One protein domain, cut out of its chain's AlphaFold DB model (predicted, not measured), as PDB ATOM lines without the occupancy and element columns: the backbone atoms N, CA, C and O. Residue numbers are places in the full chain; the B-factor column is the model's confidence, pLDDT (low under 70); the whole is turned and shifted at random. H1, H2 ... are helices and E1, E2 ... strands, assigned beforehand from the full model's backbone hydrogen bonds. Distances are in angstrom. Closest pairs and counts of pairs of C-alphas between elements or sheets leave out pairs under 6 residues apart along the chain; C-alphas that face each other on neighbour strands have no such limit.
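What this domain is: This is residues 6 to 152 of the 153 residues of an uncharacterized protein of Chlorobium sp. (UniProt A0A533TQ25). Two strongly twisted sheets, one of five strands and one of three, lie face to face as a sandwich, with the short helix H1 beyond one end and a long loop, residues 32 to 51, after E2. The printed part has 147 residues, one named helix and eight named strands, in the order E1 E2 E3 H1 E4 E5 E6 E7 E8. The sheets, E2 - E1 - E8 - E3 - E6 and E5 - E4 - E7, are antiparallel, and the class is mostly strand. The whole is compact, with a radius of gyration of the C-alphas of 15.1 A and spans of 47 by 32 by 31 A.

How they stand to each other: Start at E1, residues 8 to 14, a hairpin with E2, residues 27 to 31; within hydrogen-bond range you find N 12 and O 29, 2.9 A. E8, residues 140 to 151, is antiparallel to E1, with N 11 and O 145 at 2.8 A, and to E3, residues 52 to 64, with N 60 and O 144 at 2.9 A. E6, residues 106 to 120, is antiparallel to E3, with N 63 and O 107 at 2.8 A. E4, residues 75 to 84, forms a hairpin with E5, residues 91 to 100, N 78 and O 97 at 2.8 A; E7, residues 123 to 130, is antiparallel to E4, N 79 and O 128 at 2.8 A. The strands of the two sheets stand at 31 degrees. H1, residues 68 to 71, is on neither sheet and too short for an O i to N i+4 pair.

Where its parts are: Find C-alpha 8 at (269.512, 301.273, 387.085), where E1 begins. E3 runs 34.7 A, E6 33.0 A, bending by 92 degrees at residue 114. E8 runs 32.0 A to C-alpha 151 at (262.836, 311.429, 382.598).

The domain as a whole: The farthest C-alphas, Gly 51 and Ala 70, are 47.5 A apart. The printed part has no cut; the links E1 to E2 and E2 to E3 are long. In this model residue 136 is under pLDDT 70.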
ATOM      1  N   SER A   6     264.835 300.163 389.655       80.56
ATOM      2  CA  SER A   6     264.284 300.141 388.294       80.56
ATOM      3  C   SER A   6     264.906 301.169 387.342       80.56
ATOM      4  O   SER A   6     264.849 300.977 386.123       80.56
ATOM      5  N   GLN A   7     265.499 302.242 387.877       90.38
ATOM      6  CA  GLN A   7     266.220 303.236 387.088       90.38
ATOM      7  C   GLN A   7     267.617 302.762 386.713       90.38
ATOM      8  O   GLN A   7     268.130 303.233 385.706       90.38
ATOM      9  N   HIS A   8     268.219 301.832 387.459       94.38
ATOM     10  CA  HIS A   8     269.512 301.273 387.085       94.38
ATOM     11  C   HIS A   8     269.397 300.462 385.793       94.38
ATOM     12  O   HIS A   8     268.472 299.666 385.585       94.38
ATOM     13  N   VAL A   9     270.360 300.680 384.906       96.94
ATOM     14  CA  VAL A   9     270.465 299.991 383.627       96.94
ATOM     15  C   VAL A   9     271.839 299.354 383.538       96.94
ATOM     16  O   VAL A   9     272.856 300.029 383.682       96.94
ATOM     17  N   VAL A  10     271.839 298.053 383.268       97.88
ATOM     18  CA  VAL A  10     273.014 297.290 382.858       97.88
ATOM     19  C   VAL A  10     272.746 296.806 381.441       97.88
ATOM     20  O   VAL A  10     271.714 296.181 381.190       97.88
ATOM     21  N   LEU A  11     273.637 297.135 380.514       98.38
ATOM     22  CA  LEU A  11     273.580 296.683 379.131       98.38
ATOM     23  C   LEU A  11     274.728 295.724 378.860       98.38
ATOM     24  O   LEU A  11     275.859 296.024 379.227       98.38
ATOM     25  N   GLU A  12     274.445 294.626 378.176       97.94
ATOM     26  CA  GLU A  12     275.439 293.671 377.690       97.94
ATOM     27  C   GLU A  12     275.416 293.659 376.162       97.94
ATOM     28  O   GLU A  12     274.343 293.599 375.551       97.94
ATOM     29  N   VAL A  13     276.592 293.765 375.538       96.75
ATOM     30  CA  VAL A  13     276.712 293.663 374.083       96.75
ATOM     31  C   VAL A  13     276.453 292.230 373.625       96.75
ATOM     32  O   VAL A  13     276.914 291.269 374.233       96.75
ATOM     33  N   VAL A  14     275.782 292.084 372.492       94.62
ATOM     34  CA  VAL A  14     275.636 290.815 371.782       94.62
ATOM     35  C   VAL A  14     275.922 291.013 370.297       94.62
ATOM     36  O   VAL A  14     275.645 292.069 369.726       94.62
ATOM     37  N   ALA A  15     276.483 289.987 369.663       92.56
ATOM     38  CA  ALA A  15     276.750 289.960 368.230       92.56
ATOM     39  C   ALA A  15     275.640 289.236 367.455       92.56
ATOM     40  O   ALA A  15     274.844 288.486 368.015       92.56
ATOM     41  N   GLY A  16     275.603 289.443 366.138       91.00
ATOM     42  CA  GLY A  16     274.658 288.781 365.239       91.00
ATOM     43  C   GLY A  16     273.223 289.293 365.350       91.00
ATOM     44  O   GLY A  16     272.319 288.668 364.796       91.00
ATOM     45  N   MET A  17     272.994 290.417 366.033       91.44
ATOM     46  CA  MET A  17     271.643 290.899 366.289       91.44
ATOM     47  C   MET A  17     270.987 291.474 365.032       91.44
ATOM     48  O   MET A  17     271.642 292.055 364.159       91.44
ATOM     49  N   ASN A  18     269.666 291.323 364.917       90.12
ATOM     50  CA  ASN A  18     268.949 291.884 363.782       90.12
ATOM     51  C   ASN A  18     269.059 293.415 363.797       90.12
ATOM     52  O   ASN A  18     268.813 294.062 364.812       90.12
ATOM     53  N   GLY A  19     269.462 293.988 362.663       88.56
ATOM     54  CA  GLY A  19     269.711 295.419 362.546       88.56
ATOM     55  C   GLY A  19     270.887 295.940 363.376       88.56
ATOM     56  O   GLY A  19     271.021 297.154 363.444       88.56
ATOM     57  N   GLY A  20     271.728 295.095 363.989       92.31
ATOM     58  CA  GLY A  20     272.876 295.533 364.793       92.31
ATOM     59  C   GLY A  20     273.926 296.328 364.002       92.31
ATOM     60  O   GLY A  20     273.927 296.350 362.770       92.31
ATOM     61  N   TYR A  21     274.821 297.004 364.717       92.44
ATOM     62  CA  TYR A  21     275.837 297.887 364.151       92.44
ATOM     63  C   TYR A  21     277.076 297.129 363.648       92.44
ATOM     64  O   TYR A  21     277.559 296.185 364.277       92.44
ATOM     65  N   GLY A  22     277.619 297.585 362.517       90.94
ATOM     66  CA  GLY A  22     278.876 297.092 361.962       90.94
ATOM     67  C   GLY A  22     278.845 295.636 361.464       90.94
ATOM     68  O   GLY A  22     277.796 294.988 361.439       90.94
ATOM     69  N   PRO A  23     280.006 295.094 361.053       89.62
ATOM     70  CA  PRO A  23     280.098 293.764 360.441       89.62
ATOM     71  C   PRO A  23     279.652 292.612 361.354       89.62
ATOM     72  O   PRO A  23     279.083 291.636 360.873       89.62
ATOM     73  N   ALA A  24     279.876 292.727 362.667       90.12
ATOM     74  CA  ALA A  24     279.410 291.744 363.648       90.12
ATOM     75  C   ALA A  24     277.952 291.930 364.074       90.12
ATOM     76  O   ALA A  24     277.458 291.122 364.858       90.12
ATOM     77  N   LYS A  25     277.256 292.957 363.570       92.62
ATOM     78  CA  LYS A  25     275.888 293.294 363.969       92.62
ATOM     79  C   LYS A  25     275.755 293.403 365.496       92.62
ATOM     80  O   LYS A  25     274.910 292.740 366.099       92.62
ATOM     81  N   LEU A  26     276.629 294.202 366.106       94.00
ATOM     82  CA  LEU A  26     276.652 294.426 367.549       94.00
ATOM     83  C   LEU A  26     275.471 295.287 367.989       94.00
ATOM     84  O   LEU A  26     275.178 296.315 367.378       94.00
ATOM     85  N   ASP A  27     274.812 294.896 369.068       95.88
ATOM     86  CA  ASP A  27     273.783 295.694 369.730       95.88
ATOM     87  C   ASP A  27     273.674 295.243 371.199       95.88
ATOM     88  O   ASP A  27     274.417 294.362 371.622       95.88
ATOM     89  N   PHE A  28     272.796 295.846 371.995       97.62
ATOM     90  CA  PHE A  28     272.732 295.605 373.437       97.62
ATOM     91  C   PHE A  28     271.438 294.930 373.880       97.62
ATOM     92  O   PHE A  28     270.355 295.235 373.376       97.62
ATOM     93  N   LEU A  29     271.543 294.072 374.889       97.31
ATOM     94  CA  LEU A  29     270.426 293.625 375.717       97.31
ATOM     95  C   LEU A  29     270.484 294.346 377.063       97.31
ATOM     96  O   LEU A  29     271.571 294.650 377.551       97.31
ATOM     97  N   ARG A  30     269.329 294.604 377.685       96.88
ATOM     98  CA  ARG A  30     269.294 295.063 379.081       96.88
ATOM     99  C   ARG A  30     269.251 293.861 380.011       96.88
ATOM    100  O   ARG A  30     268.325 293.061 379.917       96.88
ATOM    101  N   ILE A  31     270.193 293.779 380.939       97.06
ATOM    102  CA  ILE A  31     270.195 292.768 381.998       97.06
ATOM    103  C   ILE A  31     269.346 293.276 383.163       97.06
ATOM    104  O   ILE A  31     269.532 294.393 383.653       97.06
ATOM    105  N   GLN A  32     268.365 292.474 383.560       94.19
ATOM    106  CA  GLN A  32     267.453 292.762 384.659       94.19
ATOM    107  C   GLN A  32     268.063 292.338 386.005       94.19
ATOM    108  O   GLN A  32     268.962 291.496 386.042       94.19
ATOM    109  N   PRO A  33     267.565 292.873 387.136       90.50
ATOM    110  CA  PRO A  33     268.056 292.505 388.468       90.50
ATOM    111  C   PRO A  33     267.907 291.017 388.826       90.50
ATOM    112  O   PRO A  33     268.597 290.539 389.720       90.50
ATOM    113  N   ASP A  34     267.023 290.287 388.144       92.50
ATOM    114  CA  ASP A  34     266.822 288.840 388.287       92.50
ATOM    115  C   ASP A  34     267.687 288.008 387.316       92.50
ATOM    116  O   ASP A  34     267.442 286.817 387.131       92.50
ATOM    117  N   ALA A  35     268.693 288.641 386.702       91.94
ATOM    118  CA  ALA A  35     269.603 288.074 385.705       91.94
ATOM    119  C   ALA A  35     268.944 287.646 384.380       91.94
ATOM    120  O   ALA A  35     269.588 286.997 383.554       91.94
ATOM    121  N   THR A  36     267.690 288.031 384.124       95.25
ATOM    122  CA  THR A  36     267.079 287.855 382.800       95.25
ATOM    123  C   THR A  36     267.540 288.938 381.822       95.25
ATOM    124  O   THR A  36     267.898 290.050 382.212       95.25
ATOM    125  N   ALA A  37     267.528 288.627 380.524       94.75
ATOM    126  CA  ALA A  37     267.866 289.580 379.470       94.75
ATOM    127  C   ALA A  37     266.602 290.105 378.774       94.75
ATOM    128  O   ALA A  37     265.733 289.341 378.352       94.75
ATOM    129  N   GLN A  38     266.520 291.422 378.605       95.00
ATOM    130  CA  GLN A  38     265.462 292.110 377.876       95.00
ATOM    131  C   GLN A  38     266.005 292.624 376.535       95.00
ATOM    132  O   GLN A  38     266.782 293.581 376.489       95.00
ATOM    133  N   ALA A  39     265.541 292.019 375.442       94.44
ATOM    134  CA  ALA A  39     265.741 292.521 374.085       94.44
ATOM    135  C   ALA A  39     264.719 293.612 373.720       94.44
ATOM    136  O   ALA A  39     263.699 293.797 374.392       94.44
ATOM    137  N   GLY A  40     264.984 294.327 372.630       91.44
ATOM    138  CA  GLY A  40     263.998 295.182 371.980       91.44
ATOM    139  C   GLY A  40     262.931 294.375 371.234       91.44
ATOM    140  O   GLY A  40     263.055 293.168 371.002       91.44
ATOM    141  N   ALA A  41     261.856 295.055 370.834       86.69
ATOM    142  CA  ALA A  41     260.777 294.437 370.067       86.69
ATOM    143  C   ALA A  41     261.290 293.853 368.737       86.69
ATOM    144  O   ALA A  41     262.145 294.441 368.077       86.69
ATOM    145  N   GLY A  42     260.752 292.697 368.331       82.56
ATOM    146  CA  GLY A  42     261.090 292.065 367.049       82.56
ATOM    147  C   GLY A  42     262.507 291.478 366.964       82.56
ATOM    148  O   GLY A  42     263.024 291.317 365.861       82.56
ATOM    149  N   GLY A  43     263.146 291.184 368.104       81.00
ATOM    150  CA  GLY A  43     264.515 290.648 368.145       81.00
ATOM    151  C   GLY A  43     265.598 291.688 367.836       81.00
ATOM    152  O   GLY A  43     266.706 291.323 367.451       81.00
ATOM    153  N   LEU A  44     265.256 292.975 367.958       90.88
ATOM    154  CA  LEU A  44     266.191 294.095 367.883       90.88
ATOM    155  C   LEU A  44     266.860 294.325 369.241       90.88
ATOM    156  O   LEU A  44     266.413 293.811 370.268       90.88
ATOM    157  N   GLY A  45     267.893 295.166 369.265       94.50
ATOM    158  CA  GLY A  45     268.508 295.548 370.526       94.50
ATOM    159  C   GLY A  45     267.608 296.404 371.391       94.50
ATOM    160  O   GLY A  45     266.674 297.063 370.923       94.50
ATOM    161  N   TRP A  46     267.904 296.384 372.683       96.50
ATOM    162  CA  TRP A  46     267.230 297.204 373.665       96.50
ATOM    163  C   TRP A  46     267.384 298.690 373.316       96.50
ATOM    164  O   TRP A  46     268.413 299.136 372.799       96.50
ATOM    165  N   ARG A  47     266.336 299.471 373.580       95.88
ATOM    166  CA  ARG A  47     266.300 300.914 373.331       95.88
ATOM    167  C   ARG A  47     265.821 301.639 374.572       95.88
ATOM    168  O   ARG A  47     264.996 301.122 375.325       95.88
ATOM    169  N   VAL A  48     266.311 302.863 374.728       96.75
ATOM    170  CA  VAL A  48     265.847 303.775 375.769       96.75
ATOM    171  C   VAL A  48     264.347 304.039 375.560       96.75
ATOM    172  O   VAL A  48     263.954 304.381 374.440       96.75
ATOM    173  N   PRO A  49     263.497 303.864 376.590       95.69
ATOM    174  CA  PRO A  49     262.067 304.132 376.482       95.69
ATOM    175  C   PRO A  49     261.769 305.583 376.083       95.69
ATOM    176  O   PRO A  49     262.509 306.497 376.432       95.69
ATOM    177  N   ALA A  50     260.656 305.806 375.383       95.75
ATOM    178  CA  ALA A  50     260.203 307.154 375.046       95.75
ATOM    179  C   ALA A  50     259.929 307.993 376.311       95.75
ATOM    180  O   ALA A  50     259.418 307.472 377.304       95.75
ATOM    181  N   GLY A  51     260.256 309.289 376.258       96.06
ATOM    182  CA  GLY A  51     260.159 310.201 377.405       96.06
ATOM    183  C   GLY A  51     261.238 309.975 378.468       96.06
ATOM    184  O   GLY A  51     261.120 310.490 379.580       96.06
ATOM    185  N   GLN A  52     262.256 309.171 378.154       96.88
ATOM    186  CA  GLN A  52     263.403 308.933 379.011       96.88
ATOM    187  C   GLN A  52     264.706 309.053 378.231       96.88
ATOM    188  O   GLN A  52     264.790 308.864 377.011       96.88
ATOM    189  N   THR A  53     265.746 309.264 379.019       97.19
ATOM    190  CA  THR A  53     267.122 309.350 378.588       97.19
ATOM    191  C   THR A  53     267.978 308.473 379.499       97.19
ATOM    192  O   THR A  53     267.794 308.441 380.716       97.19
ATOM    193  N   LEU A  54     268.914 307.734 378.910       97.75
ATOM    194  CA  LEU A  54     269.889 306.919 379.623       97.75
ATOM    195  C   LEU A  54     271.182 307.713 379.801       97.75
ATOM    196  O   LEU A  54     271.778 308.158 378.823       97.75
ATOM    197  N   VAL A  55     271.640 307.841 381.042       97.50
ATOM    198  CA  VAL A  55     272.974 308.349 381.369       97.50
ATOM    199  C   VAL A  55     273.877 307.155 381.643       97.50
ATOM    200  O   VAL A  55     273.603 306.383 382.560       97.50
ATOM    201  N   ILE A  56     274.933 306.986 380.849       98.44
ATOM    202  CA  ILE A  56     275.931 305.922 381.026       98.44
ATOM    203  C   ILE A  56     277.127 306.497 381.757       98.44
ATOM    204  O   ILE A  56     277.727 307.461 381.290       98.44
ATOM    205  N   THR A  57     277.473 305.893 382.888       98.00
ATOM    206  CA  THR A  57     278.541 306.360 383.781       98.00
ATOM    207  C   THR A  57     279.675 305.361 383.911       98.00
ATOM    208  O   THR A  57     280.745 305.735 384.373       98.00
ATOM    209  N   GLU A  58     279.486 304.113 383.488       98.31
ATOM    210  CA  GLU A  58     280.533 303.099 383.549       98.31
ATOM    211  C   GLU A  58     280.576 302.264 382.275       98.31
ATOM    212  O   GLU A  58     279.535 301.910 381.706       98.31
ATOM    213  N   VAL A  59     281.794 301.927 381.863       98.56
ATOM    214  CA  VAL A  59     282.084 301.058 380.725       98.56
ATOM    215  C   VAL A  59     283.079 300.003 381.176       98.56
ATOM    216  O   VAL A  59     284.128 300.324 381.722       98.56
ATOM    217  N   ASP A  60     282.754 298.742 380.945       98.56
ATOM    218  CA  ASP A  60     283.588 297.595 381.279       98.56
ATOM    219  C   ASP A  60     283.709 296.721 380.040       98.56
ATOM    220  O   ASP A  60     282.699 296.313 379.467       98.56
ATOM    221  N   TRP A  61     284.930 296.485 379.577       98.12
ATOM    222  CA  TRP A  61     285.144 295.728 378.355       98.12
ATOM    223  C   TRP A  61     286.424 294.914 378.393       98.12
ATOM    224  O   TRP A  61     287.403 295.264 379.057       98.12
ATOM    225  N   GLN A  62     286.408 293.827 377.629       97.06
ATOM    226  CA  GLN A  62     287.555 292.953 377.450       97.06
ATOM    227  C   GLN A  62     287.698 292.544 375.993       97.06
ATOM    228  O   GLN A  62     286.730 292.244 375.292       97.06
ATOM    229  N   TYR A  63     288.949 292.476 375.569       96.25
ATOM    230  CA  TYR A  63     289.361 292.087 374.243       96.25
ATOM    231  C   TYR A  63     290.394 290.963 374.307       96.25
ATOM    232  O   TYR A  63     291.332 290.987 375.106       96.25
ATOM    233  N   VAL A  64     290.225 289.985 373.426       95.44
ATOM    234  CA  VAL A  64     291.177 288.906 373.176       95.44
ATOM    235  C   VAL A  64     291.440 288.883 371.683       95.44
ATOM    236  O   VAL A  64     290.546 288.612 370.882       95.44
ATOM    237  N   HIS A  65     292.672 289.186 371.294       94.31
ATOM    238  CA  HIS A  65     293.042 289.259 369.892       94.31
ATOM    239  C   HIS A  65     292.888 287.877 369.236       94.31
ATOM    240  O   HIS A  65     293.429 286.900 369.755       94.31
ATOM    241  N   PRO A  66     292.239 287.751 368.062       92.38
ATOM    242  CA  PRO A  66     292.007 286.445 367.428       92.38
ATOM    243  C   PRO A  66     293.275 285.662 367.062       92.38
ATOM    244  O   PRO A  66     293.234 284.455 366.855       92.38
ATOM    245  N   GLN A  67     294.411 286.355 366.971       91.38
ATOM    246  CA  GLN A  67     295.735 285.749 366.762       91.38
ATOM    247  C   GLN A  67     296.424 285.303 368.074       91.38
ATOM    248  O   GLN A  67     297.582 284.890 368.042       91.38
ATOM    249  N   GLY A  68     295.751 285.407 369.226       92.12
ATOM    250  CA  GLY A  68     296.292 285.072 370.545       92.12
ATOM    251  C   GLY A  68     297.571 285.847 370.860       92.12
ATOM    252  O   GLY A  68     297.630 287.060 370.681       92.12
ATOM    253  N   THR A  69     298.623 285.131 371.255       95.62
ATOM    254  CA  THR A  69     299.948 285.691 371.599       95.62
ATOM    255  C   THR A  69     300.572 286.564 370.505       95.62
ATOM    256  O   THR A  69     301.310 287.489 370.826       95.62
ATOM    257  N   ALA A  70     300.245 286.360 369.224       93.75
ATOM    258  CA  ALA A  70     300.709 287.244 368.146       93.75
ATOM    259  C   ALA A  70     300.043 288.639 368.170       93.75
ATOM    260  O   ALA A  70     300.415 289.530 367.406       93.75
ATOM    261  N   GLY A  71     299.045 288.832 369.034       92.94
ATOM    262  CA  GLY A  71     298.466 290.124 369.378       92.94
ATOM    263  C   GLY A  71     299.155 290.832 370.548       92.94
ATOM    264  O   GLY A  71     298.690 291.901 370.926       92.94
ATOM    265  N   ALA A  72     300.215 290.265 371.136       95.88
ATOM    266  CA  ALA A  72     300.925 290.886 372.253       95.88
ATOM    267  C   ALA A  72     301.414 292.305 371.921       95.88
ATOM    268  O   ALA A  72     301.819 292.578 370.789       95.88
ATOM    269  N   ASP A  73     301.335 293.199 372.912       95.94
ATOM    270  CA  ASP A  73     301.753 294.607 372.858       95.94
ATOM    271  C   ASP A  73     301.030 295.468 371.803       95.94
ATOM    272  O   ASP A  73     301.341 296.650 371.631       95.94
ATOM    273  N   LYS A  74     300.026 294.918 371.104       95.62
ATOM    274  CA  LYS A  74     299.152 295.710 370.234       95.62
ATOM    275  C   LYS A  74     298.237 296.599 371.068       95.62
ATOM    276  O   LYS A  74     297.904 296.297 372.213       95.62
ATOM    277  N   ILE A  75     297.809 297.691 370.452       95.88
ATOM    278  CA  ILE A  75     296.865 298.637 371.033       95.88
ATOM    279  C   ILE A  75     295.500 298.391 370.404       95.88
ATOM    280  O   ILE A  75     295.386 298.407 369.179       95.88
ATOM    281  N   GLU A  76     294.485 298.223 371.243       96.12
ATOM    282  CA  GLU A  76     293.088 298.156 370.827       96.12
ATOM    283  C   GLU A  76     292.305 299.286 371.485       96.12
ATOM    284  O   GLU A  76     292.492 299.608 372.662       96.12
ATOM    285  N   VAL A  77     291.420 299.894 370.705       97.06
ATOM    286  CA  VAL A  77     290.642 301.058 371.109       97.06
ATOM    287  C   VAL A  77     289.164 300.733 370.981       97.06
ATOM    288  O   VAL A  77     288.667 300.569 369.867       97.06
ATOM    289  N   LEU A  78     288.456 300.690 372.109       97.69
ATOM    290  CA  LEU A  78     287.000 300.703 372.133       97.69
ATOM    291  C   LEU A  78     286.498 302.121 371.897       97.69
ATOM    292  O   LEU A  78     286.884 303.062 372.584       97.69
ATOM    293  N   ARG A  79     285.557 302.259 370.970       97.25
ATOM    294  CA  ARG A  79     284.808 303.488 370.723       97.25
ATOM    295  C   ARG A  79     283.327 303.205 370.848       97.25
ATOM    296  O   ARG A  79     282.824 302.227 370.299       97.25
ATOM    297  N   LEU A  80     282.616 304.097 371.527       98.19
ATOM    298  CA  LEU A  80     281.157 304.093 371.524       98.19
ATOM    299  C   LEU A  80     280.665 305.307 370.752       98.19
ATOM    300  O   LEU A  80     281.030 306.454 371.041       98.19
ATOM    301  N   PHE A  81     279.817 305.038 369.770       98.06
ATOM    302  CA  PHE A  81     279.113 306.047 369.002       98.06
ATOM    303  C   PHE A  81     277.645 306.097 369.410       98.06
ATOM    304  O   PHE A  81     277.061 305.092 369.808       98.06
ATOM    305  N   LEU A  82     277.033 307.264 369.248       98.19
ATOM    306  CA  LEU A  82     275.588 307.398 369.153       98.19
ATOM    307  C   LEU A  82     275.210 307.503 367.688       98.19
ATOM    308  O   LEU A  82     275.726 308.366 366.976       98.19
ATOM    309  N   GLU A  83     274.297 306.645 367.259       97.50
ATOM    310  CA  GLU A  83     273.715 306.685 365.925       97.50
ATOM    311  C   GLU A  83     272.249 307.102 366.000       97.50
ATOM    312  O   GLU A  83     271.475 306.549 366.786       97.50
ATOM    313  N   SER A  84     271.860 308.060 365.157       96.94
ATOM    314  CA  SER A  84     270.462 308.467 365.009       96.94
ATOM    315  C   SER A  84     269.611 307.337 364.429       96.94
ATOM    316  O   SER A  84     269.902 306.826 363.348       96.94
ATOM    317  N   LEU A  85     268.498 307.008 365.091       93.75
ATOM    318  CA  LEU A  85     267.528 306.038 364.573       93.75
ATOM    319  C   LEU A  85     266.716 306.593 363.394       93.75
ATOM    320  O   LEU A  85     266.278 305.835 362.536       93.75
ATOM    321  N   ALA A  86     266.527 307.915 363.337       95.56
ATOM    322  CA  ALA A  86     265.814 308.578 362.243       95.56
ATOM    323  C   ALA A  86     266.696 308.799 361.003       95.56
ATOM    324  O   ALA A  86     266.191 309.063 359.913       95.56
ATOM    325  N   SER A  87     268.021 308.746 361.160       95.50
ATOM    326  CA  SER A  87     268.978 308.964 360.069       95.50
ATOM    327  C   SER A  87     270.222 308.095 360.276       95.50
ATOM    328  O   SER A  87     271.245 308.611 360.742       95.50
ATOM    329  N   PRO A  88     270.141 306.787 359.959       88.75
ATOM    330  CA  PRO A  88     271.278 305.875 360.056       88.75
ATOM    331  C   PRO A  88     272.498 306.416 359.300       88.75
ATOM    332  O   PRO A  88     272.362 307.032 358.243       88.75
ATOM    333  N   GLY A  89     273.690 306.235 359.862       89.81
ATOM    334  CA  GLY A  89     274.931 306.849 359.380       89.81
ATOM    335  C   GLY A  89     275.229 308.238 359.959       89.81
ATOM    336  O   GLY A  89     276.387 308.655 359.954       89.81
ATOM    337  N   ASN A  90     274.250 308.939 360.547       95.75
ATOM    338  CA  ASN A  90     274.550 310.103 361.382       95.75
ATOM    339  C   ASN A  90     275.049 309.634 362.757       95.75
ATOM    340  O   ASN A  90     274.261 309.431 363.685       95.75
ATOM    341  N   ILE A  91     276.367 309.450 362.850       96.31
ATOM    342  CA  ILE A  91     277.064 308.904 364.017       96.31
ATOM    343  C   ILE A  91     277.937 309.958 364.708       96.31
ATOM    344  O   ILE A  91     278.544 310.810 364.053       96.31
ATOM    345  N   ARG A  92     278.014 309.920 366.041       97.75
ATOM    346  CA  ARG A  92     278.902 310.776 366.849       97.75
ATOM    347  C   ARG A  92     279.579 309.960 367.938       97.75
ATOM    348  O   ARG A  92     278.901 309.254 368.672       97.75
ATOM    349  N   ARG A  93     280.905 310.058 368.047       97.50
ATOM    350  CA  ARG A  93     281.674 309.398 369.111       97.50
ATOM    351  C   ARG A  93     281.396 310.091 370.442       97.50
ATOM    352  O   ARG A  93     281.465 311.317 370.502       97.50
ATOM    353  N   VAL A  94     281.108 309.313 371.479       97.94
ATOM    354  CA  VAL A  94     280.802 309.815 372.832       97.94
ATOM    355  C   VAL A  94     281.694 309.228 373.917       97.94
ATOM    356  O   VAL A  94     281.775 309.796 374.999       97.94
ATOM    357  N   PHE A  95     282.388 308.130 373.622       98.06
ATOM    358  CA  PHE A  95     283.351 307.507 374.523       98.06
ATOM    359  C   PHE A  95     284.472 306.848 373.717       98.06
ATOM    360  O   PHE A  95     284.241 306.363 372.604       98.06
ATOM    361  N   GLU A  96     285.672 306.837 374.286       97.31
ATOM    362  CA  GLU A  96     286.837 306.129 373.767       97.31
ATOM    363  C   GLU A  96     287.668 305.597 374.935       97.31
ATOM    364  O   GLU A  96     287.918 306.329 375.888       97.31
ATOM    365  N   SER A  97     288.097 304.343 374.837       97.62
ATOM    366  CA  SER A  97     288.936 303.657 375.817       97.62
ATOM    367  C   SER A  97     290.013 302.868 375.092       97.62
ATOM    368  O   SER A  97     289.747 302.250 374.063       97.62
ATOM    369  N   THR A  98     291.238 302.906 375.604       97.31
ATOM    370  CA  THR A  98     292.405 302.284 374.970       97.31
ATOM    371  C   THR A  98     293.041 301.281 375.918       97.31
ATOM    372  O   THR A  98     293.309 301.610 377.071       97.31
ATOM    373  N   VAL A  99     293.348 300.085 375.416       97.19
ATOM    374  CA  VAL A  99     294.123 299.070 376.142       97.19
ATOM    375  C   VAL A  99     295.340 298.653 375.325       97.19
ATOM    376  O   VAL A  99     295.297 298.586 374.098       97.19
ATOM    377  N   THR A 100     296.437 298.360 376.019       97.44
ATOM    378  CA  THR A 100     297.569 297.623 375.443       97.44
ATOM    379  C   THR A 100     297.410 296.156 375.815       97.44
ATOM    380  O   THR A 100     297.166 295.839 376.980       97.44
ATOM    381  N   LEU A 101     297.505 295.267 374.831       96.75
ATOM    382  CA  LEU A 101     297.311 293.840 375.038       96.75
ATOM    383  C   LEU A 101     298.531 293.211 375.715       96.75
ATOM    384  O   LEU A 101     299.675 293.490 375.368       96.75
ATOM    385  N   SER A 102     298.270 292.327 376.674       97.94
ATOM    386  CA  SER A 102     299.289 291.557 377.391       97.94
ATOM    387  C   SER A 102     300.037 290.580 376.477       97.94
ATOM    388  O   SER A 102     299.669 290.369 375.321       97.94
ATOM    389  N   SER A 103     301.029 289.871 377.022       97.62
ATOM    390  CA  SER A 103     301.774 288.816 376.313       97.62
ATOM    391  C   SER A 103     300.907 287.668 375.772       97.62
ATOM    392  O   SER A 103     301.363 286.887 374.937       97.62
ATOM    393  N   LYS A 104     299.652 287.554 376.223       96.94
ATOM    394  CA  LYS A 104     298.672 286.589 375.708       96.94
ATOM    395  C   LYS A 104     297.777 287.143 374.592       96.94
ATOM    396  O   LYS A 104     296.988 286.388 374.034       96.94
ATOM    397  N   GLY A 105     297.904 288.426 374.245       96.19
ATOM    398  CA  GLY A 105     296.987 289.115 373.331       96.19
ATOM    399  C   GLY A 105     295.648 289.471 373.981       96.19
ATOM    400  O   GLY A 105     294.643 289.595 373.290       96.19
ATOM    401  N   GLU A 106     295.624 289.601 375.307       97.00
ATOM    402  CA  GLU A 106     294.420 289.864 376.102       97.00
ATOM    403  C   GLU A 106     294.542 291.228 376.783       97.00
ATOM    404  O   GLU A 106     295.616 291.569 377.288       97.00
ATOM    405  N   GLY A 107     293.451 291.981 376.853       97.00
ATOM    406  CA  GLY A 107     293.389 293.253 377.563       97.00
ATOM    407  C   GLY A 107     291.957 293.602 377.937       97.00
ATOM    408  O   GLY A 107     291.008 293.118 377.329       97.00
ATOM    409  N   GLY A 108     291.789 294.429 378.957       97.31
ATOM    410  CA  GLY A 108     290.477 294.869 379.401       97.31
ATOM    411  C   GLY A 108     290.603 295.954 380.449       97.31
ATOM    412  O   GLY A 108     291.650 296.097 381.087       97.31
ATOM    413  N   ILE A 109     289.549 296.739 380.593       98.00
ATOM    414  CA  ILE A 109     289.501 297.840 381.546       98.00
ATOM    415  C   ILE A 109     288.053 298.108 381.950       98.00
ATOM    416  O   ILE A 109     287.123 297.947 381.157       98.00
ATOM    417  N   SER A 110     287.882 298.532 383.199       98.06
ATOM    418  CA  SER A 110     286.630 299.077 383.708       98.06
ATOM    419  C   SER A 110     286.844 300.549 384.041       98.06
ATOM    420  O   SER A 110     287.686 300.891 384.872       98.06
ATOM    421  N   GLU A 111     286.087 301.420 383.389       97.44
ATOM    422  CA  GLU A 111     286.173 302.865 383.544       97.44
ATOM    423  C   GLU A 111     284.891 303.413 384.159       97.44
ATOM    424  O   GLU A 111     283.790 303.170 383.663       97.44
ATOM    425  N   SER A 112     285.049 304.190 385.231       97.19
ATOM    426  CA  SER A 112     283.978 304.980 385.833       97.19
ATOM    427  C   SER A 112     284.177 306.448 385.463       97.19
ATOM    428  O   SER A 112     285.241 307.024 385.687       97.19
ATOM    429  N   MET A 113     283.154 307.048 384.866       95.94
ATOM    430  CA  MET A 113     283.160 308.421 384.375       95.94
ATOM    431  C   MET A 113     282.468 309.344 385.374       95.94
ATOM    432  O   MET A 113     281.373 309.053 385.850       95.94
ATOM    433  N   THR A 114     283.050 310.519 385.621       90.75
ATOM    434  CA  THR A 114     282.453 311.516 386.527       90.75
ATOM    435  C   THR A 114     281.130 312.082 386.001       90.75
ATOM    436  O   THR A 114     280.207 312.287 386.782       90.75
ATOM    437  N   SER A 115     281.025 312.349 384.695       89.56
ATOM    438  CA  SER A 115     279.824 312.936 384.074       89.56
ATOM    439  C   SER A 115     279.055 311.973 383.167       89.56
ATOM    440  O   SER A 115     277.873 312.188 382.917       89.56
ATOM    441  N   GLY A 116     279.721 310.933 382.659       95.62
ATOM    442  CA  GLY A 116     279.137 310.008 381.694       95.62
ATOM    443  C   GLY A 116     278.793 310.640 380.341       95.62
ATOM    444  O   GLY A 116     279.213 311.757 380.026       95.62
ATOM    445  N   PHE A 117     278.008 309.914 379.545       97.69
ATOM    446  CA  PHE A 117     277.387 310.411 378.315       97.69
ATOM    447  C   PHE A 117     275.918 309.989 378.232       97.69
ATOM    448  O   PHE A 117     275.454 309.097 378.942       97.69
ATOM    449  N   VAL A 118     275.174 310.666 377.360       97.38
ATOM    450  CA  VAL A 118     273.711 310.649 377.364       97.38
ATOM    451  C   VAL A 118     273.157 310.024 376.088       97.38
ATOM    452  O   VAL A 118     273.559 310.394 374.988       97.38
ATOM    453  N   VAL A 119     272.200 309.108 376.230       98.06
ATOM    454  CA  VAL A 119     271.531 308.405 375.130       98.06
ATOM    455  C   VAL A 119     270.030 308.648 375.211       98.06
ATOM    456  O   VAL A 119     269.376 308.240 376.167       98.06
ATOM    457  N   SER A 120     269.468 309.299 374.196       97.19
ATOM    458  CA  SER A 120     268.016 309.494 374.102       97.19
ATOM    459  C   SER A 120     267.317 308.283 373.478       97.19
ATOM    460  O   SER A 120     267.938 307.476 372.785       97.19
ATOM    461  N   SER A 121     265.992 308.234 373.605       96.75
ATOM    462  CA  SER A 121     265.116 307.286 372.892       96.75
ATOM    463  C   SER A 121     265.197 307.340 371.358       96.75
ATOM    464  O   SER A 121     264.709 306.437 370.679       96.75
ATOM    465  N   LYS A 122     265.830 308.372 370.784       96.69
ATOM    466  CA  LYS A 122     265.983 308.567 369.331       96.69
ATOM    467  C   LYS A 122     267.334 308.097 368.790       96.69
ATOM    468  O   LYS A 122     267.604 308.267 367.599       96.69
ATOM    469  N   ALA A 123     268.187 307.535 369.641       96.94
ATOM    470  CA  ALA A 123     269.507 307.053 369.269       96.94
ATOM    471  C   ALA A 123     269.731 305.610 369.733       96.94
ATOM    472  O   ALA A 123     269.048 305.101 370.622       96.94
ATOM    473  N   ARG A 124     270.724 304.957 369.133       96.19
ATOM    474  CA  ARG A 124     271.315 303.719 369.651       96.19
ATOM    475  C   ARG A 124     272.796 303.908 369.929       96.19
ATOM    476  O   ARG A 124     273.428 304.796 369.357       96.19
ATOM    477  N   ILE A 125     273.338 303.028 370.759       97.88
ATOM    478  CA  ILE A 125     274.775 302.918 370.996       97.88
ATOM    479  C   ILE A 125     275.349 301.977 369.936       97.88
ATOM    480  O   ILE A 125     274.799 300.906 369.692       97.88
ATOM    481  N   ALA A 126     276.440 302.388 369.306       96.38
ATOM    482  CA  ALA A 126     277.124 301.666 368.246       96.38
ATOM    483  C   ALA A 126     278.582 301.414 368.673       96.38
ATOM    484  O   ALA A 126     279.381 302.357 368.661       96.38
ATOM    485  N   PRO A 127     278.922 300.186 369.110       95.81
ATOM    486  CA  PRO A 127     280.285 299.836 369.500       95.81
ATOM    487  C   PRO A 127     281.192 299.635 368.289       95.81
ATOM    488  O   PRO A 127     280.783 299.050 367.286       95.81
ATOM    489  N   ASP A 128     282.440 300.063 368.428       94.31
ATOM    490  CA  ASP A 128     283.500 299.901 367.440       94.31
ATOM    491  C   ASP A 128     284.828 299.574 368.148       94.31
ATOM    492  O   ASP A 128     285.094 300.112 369.222       94.31
ATOM    493  N   ILE A 129     285.648 298.696 367.568       93.75
ATOM    494  CA  ILE A 129     286.996 298.359 368.037       93.75
ATOM    495  C   ILE A 129     287.978 298.633 366.902       93.75
ATOM    496  O   ILE A 129     287.806 298.110 365.799       93.75
ATOM    497  N   MET A 130     289.029 299.401 367.185       91.56
ATOM    498  CA  MET A 130     290.095 299.698 366.230       91.56
ATOM    499  C   MET A 130     291.489 299.351 366.778       91.56
ATOM    500  O   MET A 130     291.784 299.744 367.906       91.56
ATOM    501  N   PRO A 131     292.374 298.722 365.972       87.56
ATOM    502  CA  PRO A 131     292.180 298.304 364.577       87.56
ATOM    503  C   PRO A 131     291.245 297.093 364.393       87.56
ATOM    504  O   PRO A 131     290.861 296.804 363.258       87.56
ATOM    505  N   GLY A 132     290.829 296.426 365.471       74.69
ATOM    506  CA  GLY A 132     289.904 295.301 365.393       74.69
ATOM    507  C   GLY A 132     290.619 293.974 365.099       74.69
ATOM    508  O   GLY A 132     291.843 293.894 365.139       74.69
ATOM    509  N   PRO A 133     289.877 292.895 364.808       80.56
ATOM    510  CA  PRO A 133     288.567 292.909 364.156       80.56
ATOM    511  C   PRO A 133     287.361 292.999 365.103       80.56
ATOM    512  O   PRO A 133     287.335 292.415 366.185       80.56
ATOM    513  N   LEU A 134     286.316 293.675 364.614       73.75
ATOM    514  CA  LEU A 134     284.948 293.616 365.145       73.75
ATOM    515  C   LEU A 134     284.159 292.405 364.647       73.75
ATOM    516  O   LEU A 134     283.256 291.961 365.342       73.75
ATOM    517  N   GLY A 135     284.428 291.948 363.419       71.25
ATOM    518  CA  GLY A 135     283.699 290.877 362.731       71.25
ATOM    519  C   GLY A 135     284.375 289.513 362.881       71.25
ATOM    520  O   GLY A 135     285.532 289.479 363.278       71.25
ATOM    521  N   PRO A 136     283.695 288.396 362.555       69.00
ATOM    522  CA  PRO A 136     284.201 287.052 362.819       69.00
ATOM    523  C   PRO A 136     285.601 286.784 362.226       69.00
ATOM    524  O   PRO A 136     285.771 286.940 361.013       69.00
ATOM    525  N   PRO A 137     286.571 286.323 363.041       70.06
ATOM    526  CA  PRO A 137     286.498 286.218 364.505       70.06
ATOM    527  C   PRO A 137     286.586 287.602 365.173       70.06
ATOM    528  O   PRO A 137     287.579 288.295 364.986       70.06
ATOM    529  N   SER A 138     285.572 287.999 365.953       83.00
ATOM    530  CA  SER A 138     285.633 289.243 366.739       83.00
ATOM    531  C   SER A 138     286.552 289.042 367.936       83.00
ATOM    532  O   SER A 138     286.513 287.977 368.553       83.00
ATOM    533  N   GLY A 139     287.361 290.046 368.275       90.19
ATOM    534  CA  GLY A 139     288.168 289.987 369.496       90.19
ATOM    535  C   GLY A 139     287.439 290.468 370.754       90.19
ATOM    536  O   GLY A 139     287.870 290.159 371.864       90.19
ATOM    537  N   LEU A 140     286.318 291.185 370.610       94.19
ATOM    538  CA  LEU A 140     285.534 291.684 371.742       94.19
ATOM    539  C   LEU A 140     284.877 290.510 372.482       94.19
ATOM    540  O   LEU A 140     283.999 289.854 371.927       94.19
ATOM    541  N   GLN A 141     285.302 290.253 373.722       92.88
ATOM    542  CA  GLN A 141     284.751 289.175 374.551       92.88
ATOM    543  C   GLN A 141     283.485 289.625 375.272       92.88
ATOM    544  O   GLN A 141     282.462 288.949 375.212       92.88
ATOM    545  N   HIS A 142     283.543 290.797 375.906       93.38
ATOM    546  CA  HIS A 142     282.386 291.446 376.508       93.38
ATOM    547  C   HIS A 142     282.514 292.963 376.445       93.38
ATOM    548  O   HIS A 142     283.609 293.528 376.378       93.38
ATOM    549  N   LEU A 143     281.358 293.611 376.507       97.81
ATOM    550  CA  LEU A 143     281.197 295.037 376.734       97.81
ATOM    551  C   LEU A 143     279.926 295.218 377.556       97.81
ATOM    552  O   LEU A 143     278.826 294.900 377.096       97.81
ATOM    553  N   ILE A 144     280.102 295.723 378.769       98.50
ATOM    554  CA  ILE A 144     279.050 296.004 379.728       98.50
ATOM    555  C   ILE A 144     279.003 297.512 379.940       98.50
ATOM    556  O   ILE A 144     280.013 298.145 380.247       98.50
ATOM    557  N   LEU A 145     277.816 298.089 379.794       98.69
ATOM    558  CA  LEU A 145     277.571 299.496 380.093       98.69
ATOM    559  C   LEU A 145     276.679 299.587 381.321       98.69
ATOM    560  O   LEU A 145     275.663 298.892 381.394       98.69
ATOM    561  N   ARG A 146     277.027 300.453 382.274       98.25
ATOM    562  CA  ARG A 146     276.195 300.701 383.459       98.25
ATOM    563  C   ARG A 146     275.830 302.172 383.549       98.25
ATOM    564  O   ARG A 146     276.614 303.064 383.213       98.25
ATOM    565  N   GLY A 147     274.600 302.412 383.968       97.31
ATOM    566  CA  GLY A 147     274.028 303.742 383.993       97.31
ATOM    567  C   GLY A 147     272.648 303.763 384.623       97.31
ATOM    568  O   GLY A 147     272.245 302.829 385.325       97.31
ATOM    569  N   TYR A 148     271.910 304.834 384.359       96.62
ATOM    570  CA  TYR A 148     270.565 305.005 384.886       96.62
ATOM    571  C   TYR A 148     269.653 305.813 383.963       96.62
ATOM    572  O   TYR A 148     270.098 306.664 383.192       96.62
ATOM    573  N   LEU A 149     268.355 305.537 384.060       96.56
ATOM    574  CA  LEU A 149     267.301 306.249 383.345       96.56
ATOM    575  C   LEU A 149     266.834 307.478 384.126       96.56
ATOM    576  O   LEU A 149     266.543 307.412 385.326       96.56
ATOM    577  N   ILE A 150     266.697 308.585 383.405       94.88
ATOM    578  CA  ILE A 150     266.057 309.820 383.857       94.88
ATOM    579  C   ILE A 150     264.898 310.164 382.920       94.88
ATOM    580  O   ILE A 150     264.910 309.785 381.749       94.88
ATOM    581  N   ALA A 151     263.889 310.868 383.437       93.62
ATOM    582  CA  ALA A 151     262.836 311.429 382.598       93.62
ATOM    583  C   ALA A 151     263.412 312.535 381.704       93.62
ATOM    584  O   ALA A 151     264.286 313.289 382.144       93.62
ATOM    585  N   ASP A 152     262.920 312.623 380.470       89.50
ATOM    586  CA  ASP A 152     263.199 313.769 379.607       89.50
ATOM    587  C   ASP A 152     262.621 315.044 380.253       89.50
ATOM    588  O   ASP A 152     261.579 314.991 380.916       89.50
TER     589      ASP A 152